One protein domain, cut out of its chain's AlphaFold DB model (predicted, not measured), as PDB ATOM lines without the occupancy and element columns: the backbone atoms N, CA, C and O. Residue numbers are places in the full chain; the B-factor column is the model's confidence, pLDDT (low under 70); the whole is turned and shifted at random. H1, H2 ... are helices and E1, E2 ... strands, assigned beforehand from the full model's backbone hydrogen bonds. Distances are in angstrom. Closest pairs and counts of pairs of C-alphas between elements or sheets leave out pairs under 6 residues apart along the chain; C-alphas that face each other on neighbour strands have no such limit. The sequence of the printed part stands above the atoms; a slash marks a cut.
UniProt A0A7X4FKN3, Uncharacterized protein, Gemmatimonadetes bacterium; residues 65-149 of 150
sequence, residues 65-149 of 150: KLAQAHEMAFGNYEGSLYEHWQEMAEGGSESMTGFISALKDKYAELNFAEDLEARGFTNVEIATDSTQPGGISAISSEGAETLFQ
ATOM      1  N   LYS A  65     -43.693   1.741 -56.265       79.25
ATOM      2  CA  LYS A  65     -42.946   1.876 -55.017       79.25
ATOM      3  C   LYS A  65     -42.288   3.230 -54.792       79.25
ATOM      4  O   LYS A  65     -42.170   3.638 -53.648       79.25
ATOM      5  N   LEU A  66     -41.807   3.932 -55.816       82.50
ATOM      6  CA  LEU A  66     -41.201   5.256 -55.649       82.50
ATOM      7  C   LEU A  66     -42.271   6.324 -55.391       82.50
ATOM      8  O   LEU A  66     -42.054   7.210 -54.567       82.50
ATOM      9  N   ALA A  67     -43.424   6.226 -56.057       82.75
ATOM     10  CA  ALA A  67     -44.575   7.076 -55.762       82.75
ATOM     11  C   ALA A  67     -45.147   6.757 -54.370       82.75
ATOM     12  O   ALA A  67     -45.412   7.664 -53.588       82.75
ATOM     13  N   GLN A  68     -45.231   5.475 -54.018       85.88
ATOM     14  CA  GLN A  68     -45.653   5.026 -52.696       85.88
ATOM     15  C   GLN A  68     -44.667   5.457 -51.601       85.88
ATOM     16  O   GLN A  68     -45.076   5.978 -50.571       85.88
ATOM     17  N   ALA A  69     -43.357   5.329 -51.832       86.50
ATOM     18  CA  ALA A  69     -42.323   5.818 -50.924       86.50
ATOM     19  C   ALA A  69     -42.409   7.337 -50.738       86.50
ATOM     20  O   ALA A  69     -42.196   7.829 -49.633       86.50
ATOM     21  N   HIS A  70     -42.736   8.079 -51.801       88.88
ATOM     22  CA  HIS A  70     -42.974   9.520 -51.729       88.88
ATOM     23  C   HIS A  70     -44.191   9.853 -50.870       88.88
ATOM     24  O   HIS A  70     -44.066  10.677 -49.969       88.88
ATOM     25  N   GLU A  71     -45.320   9.176 -51.076       87.44
ATOM     26  CA  GLU A  71     -46.524   9.351 -50.257       87.44
ATOM     27  C   GLU A  71     -46.264   8.992 -48.785       87.44
ATOM     28  O   GLU A  71     -46.696   9.700 -47.880       87.44
ATOM     29  N   MET A  72     -45.484   7.943 -48.516       85.88
ATOM     30  CA  MET A  72     -45.130   7.539 -47.151       85.88
ATOM     31  C   MET A  72     -44.148   8.505 -46.478       85.88
ATOM     32  O   MET A  72     -44.262   8.754 -45.281       85.88
ATOM     33  N   ALA A  73     -43.179   9.047 -47.217       85.69
ATOM     34  CA  ALA A  73     -42.195   9.988 -46.682       85.69
ATOM     35  C   ALA A  73     -42.755  11.414 -46.544       85.69
ATOM     36  O   ALA A  73     -42.356  12.159 -45.648       85.69
ATOM     37  N   PHE A  74     -43.670  11.803 -47.434       88.19
ATOM     38  CA  PHE A  74     -44.134  13.179 -47.601       88.19
ATOM     39  C   PHE A  74     -45.653  13.283 -47.739       88.19
ATOM     40  O   PHE A  74     -46.132  14.182 -48.418       88.19
ATOM     41  N   GLY A  75     -46.433  12.429 -47.074       81.06
ATOM     42  CA  GLY A  75     -47.899  12.368 -47.228       81.06
ATOM     43  C   GLY A  75     -48.675  13.655 -46.906       81.06
ATOM     44  O   GLY A  75     -49.865  13.742 -47.186       81.06
ATOM     45  N   ASN A  76     -48.010  14.672 -46.351       82.19
ATOM     46  CA  ASN A  76     -48.568  16.011 -46.137       82.19
ATOM     47  C   ASN A  76     -48.263  16.997 -47.283       82.19
ATOM     48  O   ASN A  76     -48.637  18.165 -47.193       82.19
ATOM     49  N   TYR A  77     -47.530  16.577 -48.314       84.88
ATOM     50  CA  TYR A  77     -47.175  17.405 -49.460       84.88
ATOM     51  C   TYR A  77     -48.310  17.393 -50.488       84.88
ATOM     52  O   TYR A  77     -48.663  16.353 -51.039       84.88
ATOM     53  N   GLU A  78     -48.881  18.566 -50.757       80.06
ATOM     54  CA  GLU A  78     -49.959  18.744 -51.733       80.06
ATOM     55  C   GLU A  78     -49.378  18.915 -53.147       80.06
ATOM     56  O   GLU A  78     -49.390  20.006 -53.713       80.06
ATOM     57  N   GLY A  79     -48.834  17.837 -53.716       81.56
ATOM     58  CA  GLY A  79     -48.287  17.832 -55.073       81.56
ATOM     59  C   GLY A  79     -47.724  16.475 -55.491       81.56
ATOM     60  O   GLY A  79     -47.600  15.545 -54.693       81.56
ATOM     61  N   SER A  80     -47.385  16.347 -56.767       84.88
ATOM     62  CA  SER A  80     -46.774  15.143 -57.328       84.88
ATOM     63  C   SER A  80     -45.306  14.988 -56.912       84.88
ATOM     64  O   SER A  80     -44.617  15.957 -56.589       84.88
ATOM     65  N   LEU A  81     -44.785  13.757 -57.001       84.56
ATOM     66  CA  LEU A  81     -43.357  13.463 -56.820       84.56
ATOM     67  C   LEU A  81     -42.463  14.376 -57.675       84.56
ATOM     68  O   LEU A  81     -41.412  14.825 -57.219       84.56
ATOM     69  N   TYR A  82     -42.881  14.648 -58.912       85.69
ATOM     70  CA  TYR A  82     -42.138  15.500 -59.832       85.69
ATOM     71  C   TYR A  82     -42.104  16.961 -59.367       85.69
ATOM     72  O   TYR A  82     -41.034  17.567 -59.371       85.69
ATOM     73  N   GLU A  83     -43.239  17.504 -58.921       86.88
ATOM     74  CA  GLU A  83     -43.322  18.869 -58.383       86.88
ATOM     75  C   GLU A  83     -42.456  19.012 -57.125       86.88
ATOM     76  O   GLU A  83     -41.622  19.915 -57.060       86.88
ATOM     77  N   HIS A  84     -42.528  18.046 -56.201       89.12
ATOM     78  CA  HIS A  84     -41.694  18.059 -54.998       89.12
ATOM     79  C   HIS A  84     -40.200  17.990 -55.349       89.12
ATOM     80  O   HIS A  84     -39.379  18.716 -54.788       89.12
ATOM     81  N   TRP A  85     -39.825  17.144 -56.312       88.69
ATOM     82  CA  TRP A  85     -38.442  17.047 -56.775       88.69
ATOM     83  C   TRP A  85     -37.941  18.366 -57.379       88.69
ATOM     84  O   TRP A  85     -36.810  18.766 -57.097       88.69
ATOM     85  N   GLN A  86     -38.766  19.055 -58.177       89.06
ATOM     86  CA  GLN A  86     -38.408  20.361 -58.734       89.06
ATOM     87  C   GLN A  86     -38.211  21.405 -57.630       89.06
ATOM     88  O   GLN A  86     -37.182  22.079 -57.618       89.06
ATOM     89  N   GLU A  87     -39.129  21.487 -56.665       89.75
ATOM     90  CA  GLU A  87     -39.014  22.408 -55.528       89.75
ATOM     91  C   GLU A  87     -37.743  22.154 -54.703       89.75
ATOM     92  O   GLU A  87     -37.014  23.085 -54.350       89.75
ATOM     93  N   MET A  88     -37.423  20.887 -54.429       90.75
ATOM     94  CA  MET A  88     -36.211  20.527 -53.687       90.75
ATOM     95  C   MET A  88     -34.935  20.804 -54.487       90.75
ATOM     96  O   MET A  88     -33.924  21.202 -53.904       90.75
ATOM     97  N   ALA A  89     -34.971  20.640 -55.814       85.00
ATOM     98  CA  ALA A  89     -33.862  20.990 -56.696       85.00
ATOM     99  C   ALA A  89     -33.584  22.502 -56.698       85.00
ATOM    100  O   ALA A  89     -32.421  22.912 -56.692       85.00
ATOM    101  N   GLU A  90     -34.632  23.328 -56.660       89.44
ATOM    102  CA  GLU A  90     -34.521  24.787 -56.547       89.44
ATOM    103  C   GLU A  90     -33.999  25.229 -55.170       89.44
ATOM    104  O   GLU A  90     -33.239  26.194 -55.073       89.44
ATOM    105  N   GLY A  91     -34.336  24.483 -54.111       84.50
ATOM    106  CA  GLY A  91     -33.864  24.707 -52.740       84.50
ATOM    107  C   GLY A  91     -32.375  24.417 -52.499       84.50
ATOM    108  O   GLY A  91     -31.854  24.750 -51.433       84.50
ATOM    109  N   GLY A  92     -31.668  23.830 -53.471       84.31
ATOM    110  CA  GLY A  92     -30.233  23.552 -53.400       84.31
ATOM    111  C   GLY A  92     -29.873  22.159 -52.870       84.31
ATOM    112  O   GLY A  92     -30.719  21.304 -52.610       84.31
ATOM    113  N   SER A  93     -28.567  21.895 -52.740       80.94
ATOM    114  CA  SER A  93     -28.052  20.530 -52.534       80.94
ATOM    115  C   SER A  93     -28.470  19.885 -51.212       80.94
ATOM    116  O   SER A  93     -28.609  18.667 -51.153       80.94
ATOM    117  N   GLU A  94     -28.633  20.673 -50.152       84.38
ATOM    118  CA  GLU A  94     -29.000  20.165 -48.827       84.38
ATOM    119  C   GLU A  94     -30.452  19.672 -48.810       84.38
ATOM    120  O   GLU A  94     -30.701  18.523 -48.443       84.38
ATOM    121  N   SER A  95     -31.381  20.475 -49.340       82.75
ATOM    122  CA  SER A  95     -32.793  20.112 -49.525       82.75
ATOM    123  C   SER A  95     -32.948  18.868 -50.399       82.75
ATOM    124  O   SER A  95     -33.629  17.916 -50.020       82.75
ATOM    125  N   MET A  96     -32.226  18.814 -51.524       83.44
ATOM    126  CA  MET A  96     -32.225  17.641 -52.400       83.44
ATOM    127  C   MET A  96     -31.660  16.390 -51.708       83.44
ATOM    128  O   MET A  96     -32.156  15.285 -51.920       83.44
ATOM    129  N   THR A  97     -30.638  16.534 -50.861       81.94
ATOM    130  CA  THR A  97     -30.054  15.397 -50.132       81.94
ATOM    131  C   THR A  97     -31.040  14.828 -49.114       81.94
ATOM    132  O   THR A  97     -31.213  13.611 -49.066       81.94
ATOM    133  N   GLY A  98     -31.720  15.687 -48.345       83.25
ATOM    134  CA  GLY A  98     -32.758  15.260 -47.403       83.25
ATOM    135  C   GLY A  98     -33.924  14.566 -48.106       83.25
ATOM    136  O   GLY A  98     -34.328  13.477 -47.703       83.25
ATOM    137  N   PHE A  99     -34.387  15.145 -49.217       87.81
ATOM    138  CA  PHE A  99     -35.444  14.574 -50.046       87.81
ATOM    139  C   PHE A  99     -35.094  13.176 -50.576       87.81
ATOM    140  O   PHE A  99     -35.858  12.225 -50.406       87.81
ATOM    141  N   ILE A 100     -33.907  13.030 -51.175       86.38
ATOM    142  CA  ILE A 100     -33.440  11.746 -51.710       86.38
ATOM    143  C   ILE A 100     -33.237  10.719 -50.593       86.38
ATOM    144  O   ILE A 100     -33.518   9.543 -50.814       86.38
ATOM    145  N   SER A 101     -32.735  11.123 -49.420       84.00
ATOM    146  CA  SER A 101     -32.539  10.201 -48.295       84.00
ATOM    147  C   SER A 101     -33.870   9.626 -47.824       84.00
ATOM    148  O   SER A 101     -34.024   8.413 -47.816       84.00
ATOM    149  N   ALA A 102     -34.858  10.483 -47.553       86.12
ATOM    150  CA  ALA A 102     -36.170  10.038 -47.087       86.12
ATOM    151  C   ALA A 102     -36.873   9.116 -48.103       86.12
ATOM    152  O   ALA A 102     -37.452   8.100 -47.720       86.12
ATOM    153  N   LEU A 103     -36.764   9.419 -49.405       87.44
ATOM    154  CA  LEU A 103     -37.267   8.536 -50.464       87.44
ATOM    155  C   LEU A 103     -36.572   7.178 -50.473       87.44
ATOM    156  O   LEU A 103     -37.232   6.155 -50.619       87.44
ATOM    157  N   LYS A 104     -35.241   7.161 -50.351       84.88
ATOM    158  CA  LYS A 104     -34.464   5.919 -50.342       84.88
ATOM    159  C   LYS A 104     -34.812   5.051 -49.147       84.88
ATOM    160  O   LYS A 104     -34.946   3.847 -49.333       84.88
ATOM    161  N   ASP A 105     -34.977   5.651 -47.975       85.88
ATOM    162  CA  ASP A 105     -35.293   4.926 -46.748       85.88
ATOM    163  C   ASP A 105     -36.657   4.229 -46.888       85.88
ATOM    164  O   ASP A 105     -36.746   3.010 -46.743       85.88
ATOM    165  N   LYS A 106     -37.700   4.951 -47.324       86.19
ATOM    166  CA  LYS A 106     -39.027   4.353 -47.574       86.19
ATOM    167  C   LYS A 106     -39.040   3.348 -48.720       86.19
ATOM    168  O   LYS A 106     -39.693   2.311 -48.629       86.19
ATOM    169  N   TYR A 107     -38.281   3.598 -49.781       86.88
ATOM    170  CA  TYR A 107     -38.145   2.640 -50.874       86.88
ATOM    171  C   TYR A 107     -37.430   1.352 -50.426       86.88
ATOM    172  O   TYR A 107     -37.778   0.256 -50.865       86.88
ATOM    173  N   ALA A 108     -36.440   1.456 -49.537       84.94
ATOM    174  CA  ALA A 108     -35.764   0.302 -48.957       84.94
ATOM    175  C   ALA A 108     -36.697  -0.485 -48.024       84.94
ATOM    176  O   ALA A 108     -36.715  -1.712 -48.097       84.94
ATOM    177  N   GLU A 109     -37.516   0.203 -47.225       87.19
ATOM    178  CA  GLU A 109     -38.546  -0.426 -46.392       87.19
ATOM    179  C   GLU A 109     -39.565  -1.209 -47.234       87.19
ATOM    180  O   GLU A 109     -39.823  -2.374 -46.944       87.19
ATOM    181  N   LEU A 110     -40.071  -0.630 -48.330       87.88
ATOM    182  CA  LEU A 110     -41.001  -1.318 -49.237       87.88
ATOM    183  C   LEU A 110     -40.405  -2.603 -49.824       87.88
ATOM    184  O   LEU A 110     -41.051  -3.647 -49.831       87.88
ATOM    185  N   ASN A 111     -39.150  -2.552 -50.277       86.06
ATOM    186  CA  ASN A 111     -38.482  -3.742 -50.803       86.06
ATOM    187  C   ASN A 111     -38.207  -4.782 -49.714       86.06
ATOM    188  O   ASN A 111     -38.328  -5.979 -49.961       86.06
ATOM    189  N   PHE A 112     -37.841  -4.345 -48.508       84.38
ATOM    190  CA  PHE A 112     -37.581  -5.259 -47.405       84.38
ATOM    191  C   PHE A 112     -38.866  -5.938 -46.910       84.38
ATOM    192  O   PHE A 112     -38.831  -7.118 -46.569       84.38
ATOM    193  N   ALA A 113     -40.004  -5.237 -46.930       86.12
ATOM    194  CA  ALA A 113     -41.311  -5.803 -46.605       86.12
ATOM    195  C   ALA A 113     -41.694  -6.956 -47.545       86.12
ATOM    196  O   ALA A 113     -42.036  -8.039 -47.071       86.12
ATOM    197  N   GLU A 114     -41.553  -6.773 -48.860       84.50
ATOM    198  CA  GLU A 114     -41.793  -7.849 -49.837       84.50
ATOM    199  C   GLU A 114     -40.868  -9.051 -49.611       84.50
ATOM    200  O   GLU A 114     -41.287 -10.208 -49.682       84.50
ATOM    201  N   ASP A 115     -39.606  -8.780 -49.281       84.75
ATOM    202  CA  ASP A 115     -38.623  -9.804 -48.943       84.75
ATOM    203  C   ASP A 115     -39.031 -10.604 -47.693       84.75
ATOM    204  O   ASP A 115     -38.797 -11.814 -47.626       84.75
ATOM    205  N   LEU A 116     -39.642  -9.955 -46.696       84.56
ATOM    206  CA  LEU A 116     -40.157 -10.608 -45.491       84.56
ATOM    207  C   LEU A 116     -41.371 -11.486 -45.808       84.56
ATOM    208  O   LEU A 116     -41.419 -12.638 -45.364       84.56
ATOM    209  N   GLU A 117     -42.310 -10.995 -46.613       85.19
ATOM    210  CA  GLU A 117     -43.462 -11.782 -47.066       85.19
ATOM    211  C   GLU A 117     -43.013 -13.022 -47.850       85.19
ATOM    212  O   GLU A 117     -43.461 -14.139 -47.574       85.19
ATOM    213  N   ALA A 118     -42.038 -12.870 -48.753       84.81
ATOM    214  CA  ALA A 118     -41.451 -13.979 -49.504       84.81
ATOM    215  C   ALA A 118     -40.755 -15.018 -48.603       84.81
ATOM    216  O   ALA A 118     -40.684 -16.201 -48.946       84.81
ATOM    217  N   ARG A 119     -40.259 -14.599 -47.432       84.88
ATOM    218  CA  ARG A 119     -39.646 -15.470 -46.413       84.88
ATOM    219  C   ARG A 119     -40.665 -16.100 -45.458       84.88
ATOM    220  O   ARG A 119     -40.266 -16.870 -44.586       84.88
ATOM    221  N   GLY A 120     -41.958 -15.822 -45.633       83.25
ATOM    222  CA  GLY A 120     -43.045 -16.423 -44.859       83.25
ATOM    223  C   GLY A 120     -43.447 -15.647 -43.604       83.25
ATOM    224  O   GLY A 120     -44.117 -16.217 -42.740       83.25
ATOM    225  N   PHE A 121     -43.054 -14.375 -43.486       87.50
ATOM    226  CA  PHE A 121     -43.639 -13.474 -42.494       87.50
ATOM    227  C   PHE A 121     -45.045 -13.043 -42.928       87.50
ATOM    228  O   PHE A 121     -45.371 -13.017 -44.112       87.50
ATOM    229  N   THR A 122     -45.895 -12.729 -41.955       82.00
ATOM    230  CA  THR A 122     -47.292 -12.323 -42.170       82.00
ATOM    231  C   THR A 122     -47.586 -11.024 -41.428       82.00
ATOM    232  O   THR A 122     -46.879 -10.696 -40.479       82.00
ATOM    233  N   ASN A 123     -48.619 -10.288 -41.850       84.19
ATOM    234  CA  ASN A 123     -48.975  -8.978 -41.288       84.19
ATOM    235  C   ASN A 123     -47.779  -8.008 -41.253       84.19
ATOM    236  O   ASN A 123     -47.411  -7.510 -40.191       84.19
ATOM    237  N   VAL A 124     -47.130  -7.831 -42.409       84.44
ATOM    238  CA  VAL A 124     -46.005  -6.907 -42.565       84.44
ATOM    239  C   VAL A 124     -46.555  -5.484 -42.658       84.44
ATOM    240  O   VAL A 124     -47.306  -5.169 -43.578       84.44
ATOM    241  N   GLU A 125     -46.202  -4.630 -41.704       83.75
ATOM    242  CA  GLU A 125     -46.617  -3.229 -41.656       83.75
ATOM    243  C   GLU A 125     -45.379  -2.330 -41.653       83.75
ATOM    244  O   GLU A 125     -44.421  -2.557 -40.917       83.75
ATOM    245  N   ILE A 126     -45.393  -1.296 -42.490       83.44
ATOM    246  CA  ILE A 126     -44.318  -0.306 -42.564       83.44
ATOM    247  C   ILE A 126     -44.747   0.919 -41.761       83.44
ATOM    248  O   ILE A 126     -45.866   1.416 -41.919       83.44
ATOM    249  N   ALA A 127     -43.855   1.420 -40.913       78.88
ATOM    250  CA  ALA A 127     -44.119   2.586 -40.089       78.88
ATOM    251  C   ALA A 127     -44.420   3.814 -40.964       78.88
ATOM    252  O   ALA A 127     -43.652   4.178 -41.857       78.88
ATOM    253  N   THR A 128     -45.525   4.496 -40.676       68.69
ATOM    254  CA  THR A 128     -45.913   5.739 -41.362       68.69
ATOM    255  C   THR A 128     -45.129   6.957 -40.879       68.69
ATOM    256  O   THR A 128     -45.126   7.986 -41.546       68.69
ATOM    257  N   ASP A 129     -44.435   6.844 -39.744       63.69
ATOM    258  CA  ASP A 129     -43.600   7.902 -39.185       63.69
ATOM    259  C   ASP A 129     -42.268   7.326 -38.686       63.69
ATOM    260  O   ASP A 129     -42.218   6.314 -37.987       63.69
ATOM    261  N   SER A 130     -41.188   8.029 -39.009       57.16
ATOM    262  CA  SER A 130     -39.821   7.858 -38.505       57.16
ATOM    263  C   SER A 130     -39.676   7.893 -36.974       57.16
ATOM    264  O   SER A 130     -38.604   7.580 -36.455       57.16
ATOM    265  N   THR A 131     -40.719   8.273 -36.227       58.00
ATOM    266  CA  THR A 131     -40.733   8.219 -34.756       58.00
ATOM    267  C   THR A 131     -41.076   6.841 -34.179       58.00
ATOM    268  O   THR A 131     -40.836   6.611 -32.989       58.00
ATOM    269  N   GLN A 132     -41.610   5.914 -34.982       57.41
ATOM    270  CA  GLN A 132     -41.922   4.560 -34.522       57.41
ATOM    271  C   GLN A 132     -40.660   3.675 -34.476       57.41
ATOM    272  O   GLN A 132     -39.830   3.725 -35.386       57.41
ATOM    273  N   PRO A 133     -40.465   2.878 -33.407       54.97
ATOM    274  CA  PRO A 133     -39.307   2.001 -33.289       54.97
ATOM    275  C   PRO A 133     -39.412   0.816 -34.255       54.97
ATOM    276  O   PRO A 133     -40.324   0.002 -34.144       54.97
ATOM    277  N   GLY A 134     -38.424   0.699 -35.147       61.84
ATOM    278  CA  GLY A 134     -38.430  -0.267 -36.245       61.84
ATOM    279  C   GLY A 134     -39.239   0.270 -37.424       61.84
ATOM    280  O   GLY A 134     -40.425   0.540 -37.292       61.84
ATOM    281  N   GLY A 135     -38.589   0.442 -38.576       72.19
ATOM    282  CA  GLY A 135     -39.249   0.913 -39.798       72.19
ATOM    283  C   GLY A 135     -40.289  -0.077 -40.331       72.19
ATOM    284  O   GLY A 135     -41.186   0.322 -41.067       72.19
ATOM    285  N   ILE A 136     -40.204  -1.355 -39.931       79.69
ATOM    286  CA  ILE A 136     -41.140  -2.415 -40.327       79.69
ATOM    287  C   ILE A 136     -41.464  -3.323 -39.135       79.69
ATOM    288  O   ILE A 136     -40.553  -3.762 -38.430       79.69
ATOM    289  N   SER A 137     -42.734  -3.668 -38.941       83.69
ATOM    290  CA  SER A 137     -43.185  -4.742 -38.051       83.69
ATOM    291  C   SER A 137     -43.698  -5.928 -38.870       83.69
ATOM    292  O   SER A 137     -44.279  -5.763 -39.940       83.69
ATOM    293  N   ALA A 138     -43.449  -7.153 -38.407       85.31
ATOM    294  CA  ALA A 138     -43.966  -8.358 -39.052       85.31
ATOM    295  C   ALA A 138     -44.149  -9.507 -38.054       85.31
ATOM    296  O   ALA A 138     -43.421  -9.619 -37.066       85.31
ATOM    297  N   ILE A 139     -45.086 -10.414 -38.334       84.25
ATOM    298  CA  ILE A 139     -45.349 -11.608 -37.525       84.25
ATOM    299  C   ILE A 139     -44.641 -12.815 -38.149       84.25
ATOM    300  O   ILE A 139     -44.895 -13.190 -39.296       84.25
ATOM    301  N   SER A 140     -43.749 -13.434 -37.377       82.44
ATOM    302  CA  SER A 140     -43.040 -14.663 -37.756       82.44
ATOM    303  C   SER A 140     -43.973 -15.879 -37.831       82.44
ATOM    304  O   SER A 140     -45.069 -15.885 -37.268       82.44
ATOM    305  N   SER A 141     -43.507 -16.973 -38.440       75.94
ATOM    306  CA  SER A 141     -44.235 -18.252 -38.491       75.94
ATOM    307  C   SER A 141     -44.565 -18.850 -37.114       75.94
ATOM    308  O   SER A 141     -45.409 -19.736 -37.009       75.94
ATOM    309  N   GLU A 142     -43.900 -18.381 -36.056       78.50
ATOM    310  CA  GLU A 142     -44.125 -18.785 -34.663       78.50
ATOM    311  C   GLU A 142     -45.160 -17.898 -33.944       78.50
ATOM    312  O   GLU A 142     -45.462 -18.117 -32.772       78.50
ATOM    313  N   GLY A 143     -45.726 -16.903 -34.637       77.50
ATOM    314  CA  GLY A 143     -46.714 -15.968 -34.095       77.50
ATOM    315  C   GLY A 143     -46.117 -14.820 -33.275       77.50
ATOM    316  O   GLY A 143     -46.865 -14.072 -32.653       77.50
ATOM    317  N   ALA A 144     -44.788 -14.672 -33.260       80.75
ATOM    318  CA  ALA A 144     -44.109 -13.578 -32.573       80.75
ATOM    319  C   ALA A 144     -43.948 -12.359 -33.493       80.75
ATOM    320  O   ALA A 144     -43.459 -12.496 -34.619       80.75
ATOM    321  N   GLU A 145     -44.318 -11.184 -32.985       83.44
ATOM    322  CA  GLU A 145     -44.062  -9.890 -33.618       83.44
ATOM    323  C   GLU A 145     -42.567  -9.557 -33.548       83.44
ATOM    324  O   GLU A 145     -41.938  -9.646 -32.492       83.44
ATOM    325  N   THR A 146     -41.987  -9.203 -34.692       83.31
ATOM    326  CA  THR A 146     -40.585  -8.808 -34.838       83.31
ATOM    327  C   THR A 146     -40.522  -7.438 -35.497       83.31
ATOM    328  O   THR A 146     -41.162  -7.209 -36.521       83.31
ATOM    329  N   LEU A 147     -39.731  -6.541 -34.907       83.75
ATOM    330  CA  LEU A 147     -39.450  -5.218 -35.452       83.75
ATOM    331  C   LEU A 147     -38.132  -5.258 -36.223       83.75
ATOM    332  O   LEU A 147     -37.123  -5.761 -35.719       83.75
ATOM    333  N   PHE A 148     -38.141  -4.706 -37.427       80.19
ATOM    334  CA  PHE A 148     -36.993  -4.617 -38.312       80.19
ATOM    335  C   PHE A 148     -36.628  -3.159 -38.572       80.19
ATOM    336  O   PHE A 148     -37.484  -2.277 -38.642       80.19
ATOM    337  N   GLN A 149     -35.329  -2.917 -38.723       79.62
ATOM    338  CA  GLN A 149     -34.776  -1.633 -39.124       79.62
ATOM    339  C   GLN A 149     -33.935  -1.857 -40.379       79.62
ATOM    340  O   GLN A 149     -33.117  -2.782 -40.404       79.62
TER     341      GLN A 149
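This is residues 65 to 149 of the 150 residues of an uncharacterized protein of Gemmatimonadetes bacterium (UniProt A0A7X4FKN3). One long helix, H3, runs through most of a rod, with a small three-stranded sheet packed by one face along its last part, H1 crossing it near the middle and H2 folding back beside its first residues. The sheet's other face is bare. The printed part has 85 residues, with three named helices and then three named strands, H1 H2 H3 E1 E2 E3; the sheet, in the order E1 - E2 - E3, is antiparallel and the class is mixed. The whole is loose, with a radius of gyration of the C-alphas of 14.8 A and spans of 50 by 20 by 19 A.

Look first at E1, residues 122 to 126, E2, residues 136 to 139, and E3, residues 145 to 148: they form a meander, each strand the antiparallel neighbour of the one before. In the hairpin of E1 and E2, N 125 and O 137 are 2.8 A apart, within hydrogen-bond range; in that of E2 and E3, N 138 and O 146 are 3.0 A apart. H3, residues 93 to 118, is on one face of this sheet at a height of 8.0 A, making two layers, a helix on a sheet. It runs along the strands, at 2 degrees to E1 on the local plane, over E1 and only just over E2, on which 3 of its C-alphas fall. The closest C-alphas of H3 and E1 are those of Ala 113 and Val 124, 6.3 A apart. H1, residues 65 to 74, touches residues 102 to 110 of H3 at a steep tilt of 58 degrees, opposite ways; the closest C-alphas, of Ala 69 and Lys 106, are 4.9 A apart. H2, residues 81 to 90, touches residues 95 to 99 of H3, closest at the C-alphas of Met 88 and Met 96, 5.1 A, in a helical hairpin. H1 and H2 are apart from the three strands. In H1, H2 and H3 every O i to N i+4 pair is within hydrogen-bond range.

Find C-alpha 93 at (-28.052, 20.530, -52.534); from there H3 runs 37.1 A to C-alpha 118 at (-41.451, -13.979, -49.504). H2 is 14.4 A long, H1 13.6 A and E1 12.4 A. E3 ends at C-alpha 148, (-36.993, -4.617, -38.312).

The C-alphas farthest apart, of Glu 90 and Glu 142, are 49.7 A apart. The printed part has no cut and no long link. Residues 128 to 134, between E1 and E2, have pLDDT under 70.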